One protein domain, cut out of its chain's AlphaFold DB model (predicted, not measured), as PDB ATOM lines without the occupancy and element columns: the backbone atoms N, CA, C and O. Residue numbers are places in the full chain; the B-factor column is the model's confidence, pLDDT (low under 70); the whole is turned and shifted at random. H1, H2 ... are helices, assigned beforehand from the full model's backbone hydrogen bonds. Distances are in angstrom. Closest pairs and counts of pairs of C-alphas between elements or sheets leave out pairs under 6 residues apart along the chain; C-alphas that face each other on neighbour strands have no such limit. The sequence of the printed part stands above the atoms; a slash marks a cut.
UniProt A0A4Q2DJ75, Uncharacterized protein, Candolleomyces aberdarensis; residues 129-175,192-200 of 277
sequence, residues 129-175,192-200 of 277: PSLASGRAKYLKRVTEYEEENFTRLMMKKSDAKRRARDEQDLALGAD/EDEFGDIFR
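Overview. This is residues 129 to 175 and 192 to 200 of the 277 residues of an uncharacterized protein of Candolleomyces aberdarensis (UniProt A0A4Q2DJ75). Two long helices, H2 and H3, meet near one end of each to make an open L, and the link of residues 149 to 156 runs between their far ends, giving a loose triangle. The short helix H1 lies at the corner where H2 begins and H3 ends, and the short helix H4 lies beyond that corner, apart from the other helices. The printed part has 56 residues with four named helices, in the order H1, H2, H3, H4, and no named strand; its class is all helix. It is only just loose, close to compact, with a radius of gyration of the C-alphas of 12.6 A, and elongated, spanning 37 by 22 by 22 A.

Arrangement. H2, residues 134 to 148, touches H3, residues 157 to 171, with residues 135 to 139 alone. The closest C-alphas of the two, those of Ala 136 and Leu 170, are 7.1 A apart. Their lines stand about perpendicular, at 74 degrees. H1, residues 129 to 132, is close to H2 but not clearly touching it; the closest C-alphas, of Ser 130 and Ala 136, are 7.0 A apart. H1 is also close to H3 but not clearly touching it, with the closest C-alphas, of Ser 130 and Leu 170, 6.8 A apart. H4, residues 196 to 200, is apart from H1, H2 and H3. In H2, H3 and H4 every O i to N i+4 pair is within hydrogen-bond range; H1 is too short for such a pair.

Along the chain. H2 is 20.9 A long from first to last C-alpha, and begins at C-alpha 134 (277.244, 311.060, 169.620). H3 is 20.8 A long and ends at C-alpha 171 (281.604, 306.379, 183.439). H1 measures 5.3 A, and H4 measures 5.7 A, ending at C-alpha 200 (276.767, 325.657, 164.505).

Size, cuts and confidence. The C-alphas of Phe 150 and Phe 199, the two farthest apart, are 38.8 A from each other. Residues 176 to 191 are not printed, and C-alphas 175 and 192 are 11.1 A apart across this cut. The link H1 to H2 is tight and the link H2 to H3 is short; the link H3 to H4 runs across the cut. Residues 156 to 162, of which 157 to 162 belong to H3, stand free. The mean pLDDT of the printed part is 84.0, with residues 129 to 132 and 173 to 175 under 70.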
ATOM      1  N   PRO A 129     270.974 311.181 179.657       61.91
ATOM      2  CA  PRO A 129     271.104 311.758 178.313       61.91
ATOM      3  C   PRO A 129     272.534 311.657 177.755       61.91
ATOM      4  O   PRO A 129     272.703 311.532 176.540       61.91
ATOM      5  N   SER A 130     273.542 311.568 178.635       61.41
ATOM      6  CA  SER A 130     274.949 311.325 178.284       61.41
ATOM      7  C   SER A 130     275.154 310.090 177.406       61.41
ATOM      8  O   SER A 130     275.958 310.107 176.473       61.41
ATOM      9  N   LEU A 131     274.381 309.022 177.635       62.47
ATOM     10  CA  LEU A 131     274.472 307.774 176.869       62.47
ATOM     11  C   LEU A 131     273.915 307.910 175.447       62.47
ATOM     12  O   LEU A 131     274.232 307.104 174.569       62.47
ATOM     13  N   ALA A 132     273.095 308.931 175.197       66.50
ATOM     14  CA  ALA A 132     272.522 309.198 173.886       66.50
ATOM     15  C   ALA A 132     273.388 310.141 173.029       66.50
ATOM     16  O   ALA A 132     273.145 310.259 171.818       66.50
ATOM     17  N   SER A 133     274.419 310.757 173.623       76.50
ATOM     18  CA  SER A 133     275.382 311.610 172.928       76.50
ATOM     19  C   SER A 133     276.097 310.867 171.792       76.50
ATOM     20  O   SER A 133     276.354 309.660 171.841       76.50
ATOM     21  N   GLY A 134     276.471 311.603 170.740       78.12
ATOM     22  CA  GLY A 134     277.244 311.060 169.620       78.12
ATOM     23  C   GLY A 134     278.576 310.436 170.061       78.12
ATOM     24  O   GLY A 134     279.011 309.447 169.467       78.12
ATOM     25  N   ARG A 135     279.193 310.958 171.133       80.19
ATOM     26  CA  ARG A 135     280.414 310.382 171.725       80.19
ATOM     27  C   ARG A 135     280.162 309.019 172.350       80.19
ATOM     28  O   ARG A 135     280.897 308.086 172.040       80.19
ATOM     29  N   ALA A 136     279.105 308.890 173.147       84.00
ATOM     30  CA  ALA A 136     278.714 307.624 173.759       84.00
ATOM     31  C   ALA A 136     278.458 306.545 172.699       84.00
ATOM     32  O   ALA A 136     278.987 305.440 172.788       84.00
ATOM     33  N   LYS A 137     277.743 306.901 171.622       84.50
ATOM     34  CA  LYS A 137     277.510 306.006 170.475       84.50
ATOM     35  C   LYS A 137     278.807 305.589 169.781       84.50
ATOM     36  O   LYS A 137     278.943 304.436 169.376       84.50
ATOM     37  N   TYR A 138     279.755 306.513 169.614       88.31
ATOM     38  CA  TYR A 138     281.058 306.201 169.025       88.31
ATOM     39  C   TYR A 138     281.877 305.258 169.912       88.31
ATOM     40  O   TYR A 138     282.419 304.285 169.397       88.31
ATOM     41  N   LEU A 139     281.944 305.521 171.221       90.38
ATOM     42  CA  LEU A 139     282.638 304.653 172.175       90.38
ATOM     43  C   LEU A 139     282.034 303.252 172.182       90.38
ATOM     44  O   LEU A 139     282.773 302.291 172.013       90.38
ATOM     45  N   LYS A 140     280.703 303.150 172.245       90.56
ATOM     46  CA  LYS A 140     279.995 301.869 172.179       90.56
ATOM     47  C   LYS A 140     280.321 301.089 170.902       90.56
ATOM     48  O   LYS A 140     280.610 299.906 170.961       90.56
ATOM     49  N   ARG A 141     280.360 301.755 169.744       92.31
ATOM     50  CA  ARG A 141     280.739 301.096 168.483       92.31
ATOM     51  C   ARG A 141     282.183 300.594 168.501       92.31
ATOM     52  O   ARG A 141     282.487 299.565 167.911       92.31
ATOM     53  N   VAL A 142     283.091 301.354 169.111       93.19
ATOM     54  CA  VAL A 142     284.489 300.933 169.255       93.19
ATOM     55  C   VAL A 142     284.576 299.703 170.153       93.19
ATOM     56  O   VAL A 142     285.267 298.765 169.775       93.19
ATOM     57  N   THR A 143     283.888 299.692 171.297       93.31
ATOM     58  CA  THR A 143     283.901 298.543 172.213       93.31
ATOM     59  C   THR A 143     283.276 297.317 171.562       93.31
ATOM     60  O   THR A 143     283.908 296.271 171.549       93.31
ATOM     61  N   GLU A 144     282.118 297.470 170.908       95.12
ATOM     62  CA  GLU A 144     281.464 296.406 170.130       95.12
ATOM     63  C   GLU A 144     282.419 295.830 169.075       95.12
ATOM     64  O   GLU A 144     282.607 294.623 169.004       95.12
ATOM     65  N   TYR A 145     283.105 296.683 168.308       96.75
ATOM     66  CA  TYR A 145     284.074 296.223 167.313       96.75
ATOM     67  C   TYR A 145     285.256 295.458 167.935       96.75
ATOM     68  O   TYR A 145     285.718 294.470 167.357       96.75
ATOM     69  N   GLU A 146     285.785 295.930 169.068       96.12
ATOM     70  CA  GLU A 146     286.908 295.286 169.759       96.12
ATOM     71  C   GLU A 146     286.497 293.937 170.379       96.12
ATOM     72  O   GLU A 146     287.293 292.995 170.358       96.12
ATOM     73  N   GLU A 147     285.260 293.827 170.871       95.62
ATOM     74  CA  GLU A 147     284.658 292.605 171.417       95.62
ATOM     75  C   GLU A 147     284.334 291.586 170.319       95.62
ATOM     76  O   GLU A 147     284.746 290.432 170.417       95.62
ATOM     77  N   GLU A 148     283.675 292.011 169.237       97.69
ATOM     78  CA  GLU A 148     283.319 291.154 168.098       97.69
ATOM     79  C   GLU A 148     284.554 290.549 167.424       97.69
ATOM     80  O   GLU A 148     284.558 289.379 167.041       97.69
ATOM     81  N   ASN A 149     285.617 291.344 167.283       97.38
ATOM     82  CA  ASN A 149     286.847 290.909 166.623       97.38
ATOM     83  C   ASN A 149     287.926 290.444 167.604       97.38
ATOM     84  O   ASN A 149     289.047 290.184 167.164       97.38
ATOM     85  N   PHE A 150     287.633 290.393 168.909       96.50
ATOM     86  CA  PHE A 150     288.566 290.039 169.988       96.50
ATOM     87  C   PHE A 150     289.951 290.705 169.866       96.50
ATOM     88  O   PHE A 150     290.985 290.130 170.219       96.50
ATOM     89  N   THR A 151     290.000 291.925 169.328       96.19
ATOM     90  CA  THR A 151     291.242 292.640 169.011       96.19
ATOM     91  C   THR A 151     291.098 294.125 169.306       96.19
ATOM     92  O   THR A 151     290.079 294.742 169.020       96.19
ATOM     93  N   ARG A 152     292.148 294.731 169.871       93.62
ATOM     94  CA  ARG A 152     292.152 296.166 170.194       93.62
ATOM     95  C   ARG A 152     292.443 297.017 168.966       93.62
ATOM     96  O   ARG A 152     293.355 296.706 168.193       93.62
ATOM     97  N   LEU A 153     291.751 298.152 168.836       93.06
ATOM     98  CA  LEU A 153     292.015 299.093 167.752       93.06
ATOM     99  C   LEU A 153     293.334 299.842 167.995       93.06
ATOM    100  O   LEU A 153     293.546 300.464 169.037       93.06
ATOM    101  N   MET A 154     294.221 299.834 167.001       94.50
ATOM    102  CA  MET A 154     295.480 300.580 167.053       94.50
ATOM    103  C   MET A 154     295.211 302.081 166.878       94.50
ATOM    104  O   MET A 154     294.868 302.540 165.789       94.50
ATOM    105  N   MET A 155     295.389 302.858 167.947       91.19
ATOM    106  CA  MET A 155     295.111 304.299 167.970       91.19
ATOM    107  C   MET A 155     296.381 305.129 168.182       91.19
ATOM    108  O   MET A 155     297.342 304.700 168.821       91.19
ATOM    109  N   LYS A 156     296.377 306.378 167.699       96.88
ATOM    110  CA  LYS A 156     297.426 307.352 168.043       96.88
ATOM    111  C   LYS A 156     297.361 307.693 169.532       96.88
ATOM    112  O   LYS A 156     296.288 307.710 170.127       96.88
ATOM    113  N   LYS A 157     298.496 308.086 170.125       96.31
ATOM    114  CA  LYS A 157     298.572 308.498 171.544       96.31
ATOM    115  C   LYS A 157     297.595 309.629 171.900       96.31
ATOM    116  O   LYS A 157     297.084 309.656 173.014       96.31
ATOM    117  N   SER A 158     297.349 310.566 170.981       94.56
ATOM    118  CA  SER A 158     296.354 311.633 171.166       94.56
ATOM    119  C   SER A 158     294.941 311.076 171.277       94.56
ATOM    120  O   SER A 158     294.189 311.472 172.162       94.56
ATOM    121  N   ASP A 159     294.609 310.135 170.400       91.44
ATOM    122  CA  ASP A 159     293.252 309.636 170.226       91.44
ATOM    123  C   ASP A 159     292.920 308.618 171.315       91.44
ATOM    124  O   ASP A 159     291.818 308.641 171.843       91.44
ATOM    125  N   ALA A 160     293.904 307.821 171.743       93.25
ATOM    126  CA  ALA A 160     293.802 306.973 172.926       93.25
ATOM    127  C   ALA A 160     293.588 307.802 174.205       93.25
ATOM    128  O   ALA A 160     292.734 307.472 175.017       93.25
ATOM    129  N   LYS A 161     294.309 308.925 174.369       92.25
ATOM    130  CA  LYS A 161     294.089 309.845 175.500       92.25
ATOM    131  C   LYS A 161     292.725 310.524 175.446       92.25
ATOM    132  O   LYS A 161     292.165 310.806 176.497       92.25
ATOM    133  N   ARG A 162     292.225 310.845 174.250       88.88
ATOM    134  CA  ARG A 162     290.883 311.405 174.074       88.88
ATOM    135  C   ARG A 162     289.824 310.366 174.431       88.88
ATOM    136  O   ARG A 162     289.002 310.650 175.282       88.88
ATOM    137  N   ARG A 163     289.932 309.160 173.871       90.88
ATOM    138  CA  ARG A 163     289.065 308.024 174.184       90.88
ATOM    139  C   ARG A 163     289.015 307.755 175.688       90.88
ATOM    140  O   ARG A 163     287.933 307.728 176.242       90.88
ATOM    141  N   ALA A 164     290.168 307.684 176.353       90.56
ATOM    142  CA  ALA A 164     290.224 307.456 177.796       90.56
ATOM    143  C   ALA A 164     289.527 308.558 178.616       90.56
ATOM    144  O   ALA A 164     288.989 308.273 179.676       90.56
ATOM    145  N   ARG A 165     289.535 309.817 178.151       86.88
ATOM    146  CA  ARG A 165     288.771 310.896 178.804       86.88
ATOM    147  C   ARG A 165     287.280 310.751 178.542       86.88
ATOM    148  O   ARG A 165     286.511 310.829 179.483       86.88
ATOM    149  N   ASP A 166     286.904 310.508 177.290       85.25
ATOM    150  CA  ASP A 166     285.505 310.356 176.895       85.25
ATOM    151  C   ASP A 166     284.866 309.149 177.633       85.25
ATOM    152  O   ASP A 166     283.730 309.233 178.087       85.25
ATOM    153  N   GLU A 167     285.613 308.054 177.827       87.56
ATOM    154  CA  GLU A 167     285.211 306.890 178.634       87.56
ATOM    155  C   GLU A 167     285.086 307.228 180.128       87.56
ATOM    156  O   GLU A 167     284.134 306.797 180.773       87.56
ATOM    157  N   GLN A 168     286.020 308.010 180.683       85.94
ATOM    158  CA  GLN A 168     285.961 308.469 182.077       85.94
ATOM    159  C   GLN A 168     284.765 309.389 182.330       85.94
ATOM    160  O   GLN A 168     284.089 309.236 183.345       85.94
ATOM    161  N   ASP A 169     284.499 310.325 181.420       79.25
ATOM    162  CA  ASP A 169     283.385 311.267 181.529       79.25
ATOM    163  C   ASP A 169     282.036 310.521 181.428       79.25
ATOM    164  O   ASP A 169     281.130 310.776 182.225       79.25
ATOM    165  N   LEU A 170     281.941 309.522 180.538       79.31
ATOM    166  CA  LEU A 170     280.777 308.636 180.425       79.31
ATOM    167  C   LEU A 170     280.575 307.782 181.689       79.31
ATOM    168  O   LEU A 170     279.456 307.684 182.190       79.31
ATOM    169  N   ALA A 171     281.650 307.196 182.226       81.50
ATOM    170  CA  ALA A 171     281.604 306.379 183.439       81.50
ATOM    171  C   ALA A 171     281.248 307.195 184.692       81.50
ATOM    172  O   ALA A 171     280.588 306.683 185.593       81.50
ATOM    173  N   LEU A 172     281.656 308.467 184.745       77.88
ATOM    174  CA  LEU A 172     281.304 309.390 185.825       77.88
ATOM    175  C   LEU A 172     279.857 309.911 185.704       77.88
ATOM    176  O   LEU A 172     279.380 310.586 186.613       77.88
ATOM    177  N   GLY A 173     279.155 309.620 184.600       68.06
ATOM    178  CA  GLY A 173     277.800 310.119 184.342       68.06
ATOM    179  C   GLY A 173     277.739 311.646 184.212       68.06
ATOM    180  O   GLY A 173     276.693 312.252 184.443       68.06
ATOM    181  N   ALA A 174     278.868 312.281 183.892       57.97
ATOM    182  CA  ALA A 174     279.085 313.708 184.083       57.97
ATOM    183  C   ALA A 174     278.559 314.564 182.922       57.97
ATOM    184  O   ALA A 174     279.316 315.350 182.364       57.97
ATOM    185  N   ASP A 175     277.260 314.469 182.623       55.69
ATOM    186  CA  ASP A 175     276.568 315.444 181.760       55.69
ATOM    187  C   ASP A 175     275.441 316.211 182.470       55.69
ATOM    188  O   ASP A 175     274.779 317.045 181.859       55.69
ATOM    189  N   GLU A 192     277.432 322.119 174.628       72.44
ATOM    190  CA  GLU A 192     277.923 322.445 173.286       72.44
ATOM    191  C   GLU A 192     278.088 321.222 172.373       72.44
ATOM    192  O   GLU A 192     278.054 321.370 171.162       72.44
ATOM    193  N   ASP A 193     278.251 320.012 172.897       73.75
ATOM    194  CA  ASP A 193     278.353 318.815 172.065       73.75
ATOM    195  C   ASP A 193     276.992 318.179 171.764       73.75
ATOM    196  O   ASP A 193     276.809 317.587 170.706       73.75
ATOM    197  N   GLU A 194     276.018 318.365 172.656       75.50
ATOM    198  CA  GLU A 194     274.635 317.907 172.472       75.50
ATOM    199  C   GLU A 194     273.806 318.871 171.616       75.50
ATOM    200  O   GLU A 194     272.922 318.451 170.863       75.50
ATOM    201  N   PHE A 195     274.114 320.163 171.706       75.00
ATOM    202  CA  PHE A 195     273.467 321.236 170.958       75.00
ATOM    203  C   PHE A 195     274.400 321.848 169.911       75.00
ATOM    204  O   PHE A 195     274.016 322.796 169.236       75.00
ATOM    205  N   GLY A 196     275.609 321.320 169.716       76.25
ATOM    206  CA  GLY A 196     276.609 321.881 168.801       76.25
ATOM    207  C   GLY A 196     276.159 321.940 167.354       76.25
ATOM    208  O   GLY A 196     276.510 322.877 166.645       76.25
ATOM    209  N   ASP A 197     275.336 320.993 166.917       74.25
ATOM    210  CA  ASP A 197     274.728 321.033 165.586       74.25
ATOM    211  C   ASP A 197     273.698 322.165 165.464       74.25
ATOM    212  O   ASP A 197     273.579 322.795 164.411       74.25
ATOM    213  N   ILE A 198     273.009 322.490 166.558       78.25
ATOM    214  CA  ILE A 198     272.064 323.607 166.645       78.25
ATOM    215  C   ILE A 198     272.840 324.929 166.728       78.25
ATOM    216  O   ILE A 198     272.604 325.836 165.940       78.25
ATOM    217  N   PHE A 199     273.853 325.021 167.587       77.19
ATOM    218  CA  PHE A 199     274.683 326.217 167.710       77.19
ATOM    219  C   PHE A 199     275.485 326.503 166.438       77.19
ATOM    220  O   PHE A 199     275.519 327.639 165.986       77.19
ATOM    221  N   ARG A 200     276.054 325.484 165.782       75.44
ATOM    222  CA  ARG A 200     276.767 325.657 164.505       75.44
ATOM    223  C   ARG A 200     275.834 325.943 163.340       75.44
ATOM    224  O   ARG A 200     276.272 326.588 162.394       75.44
TER     225      ARG A 200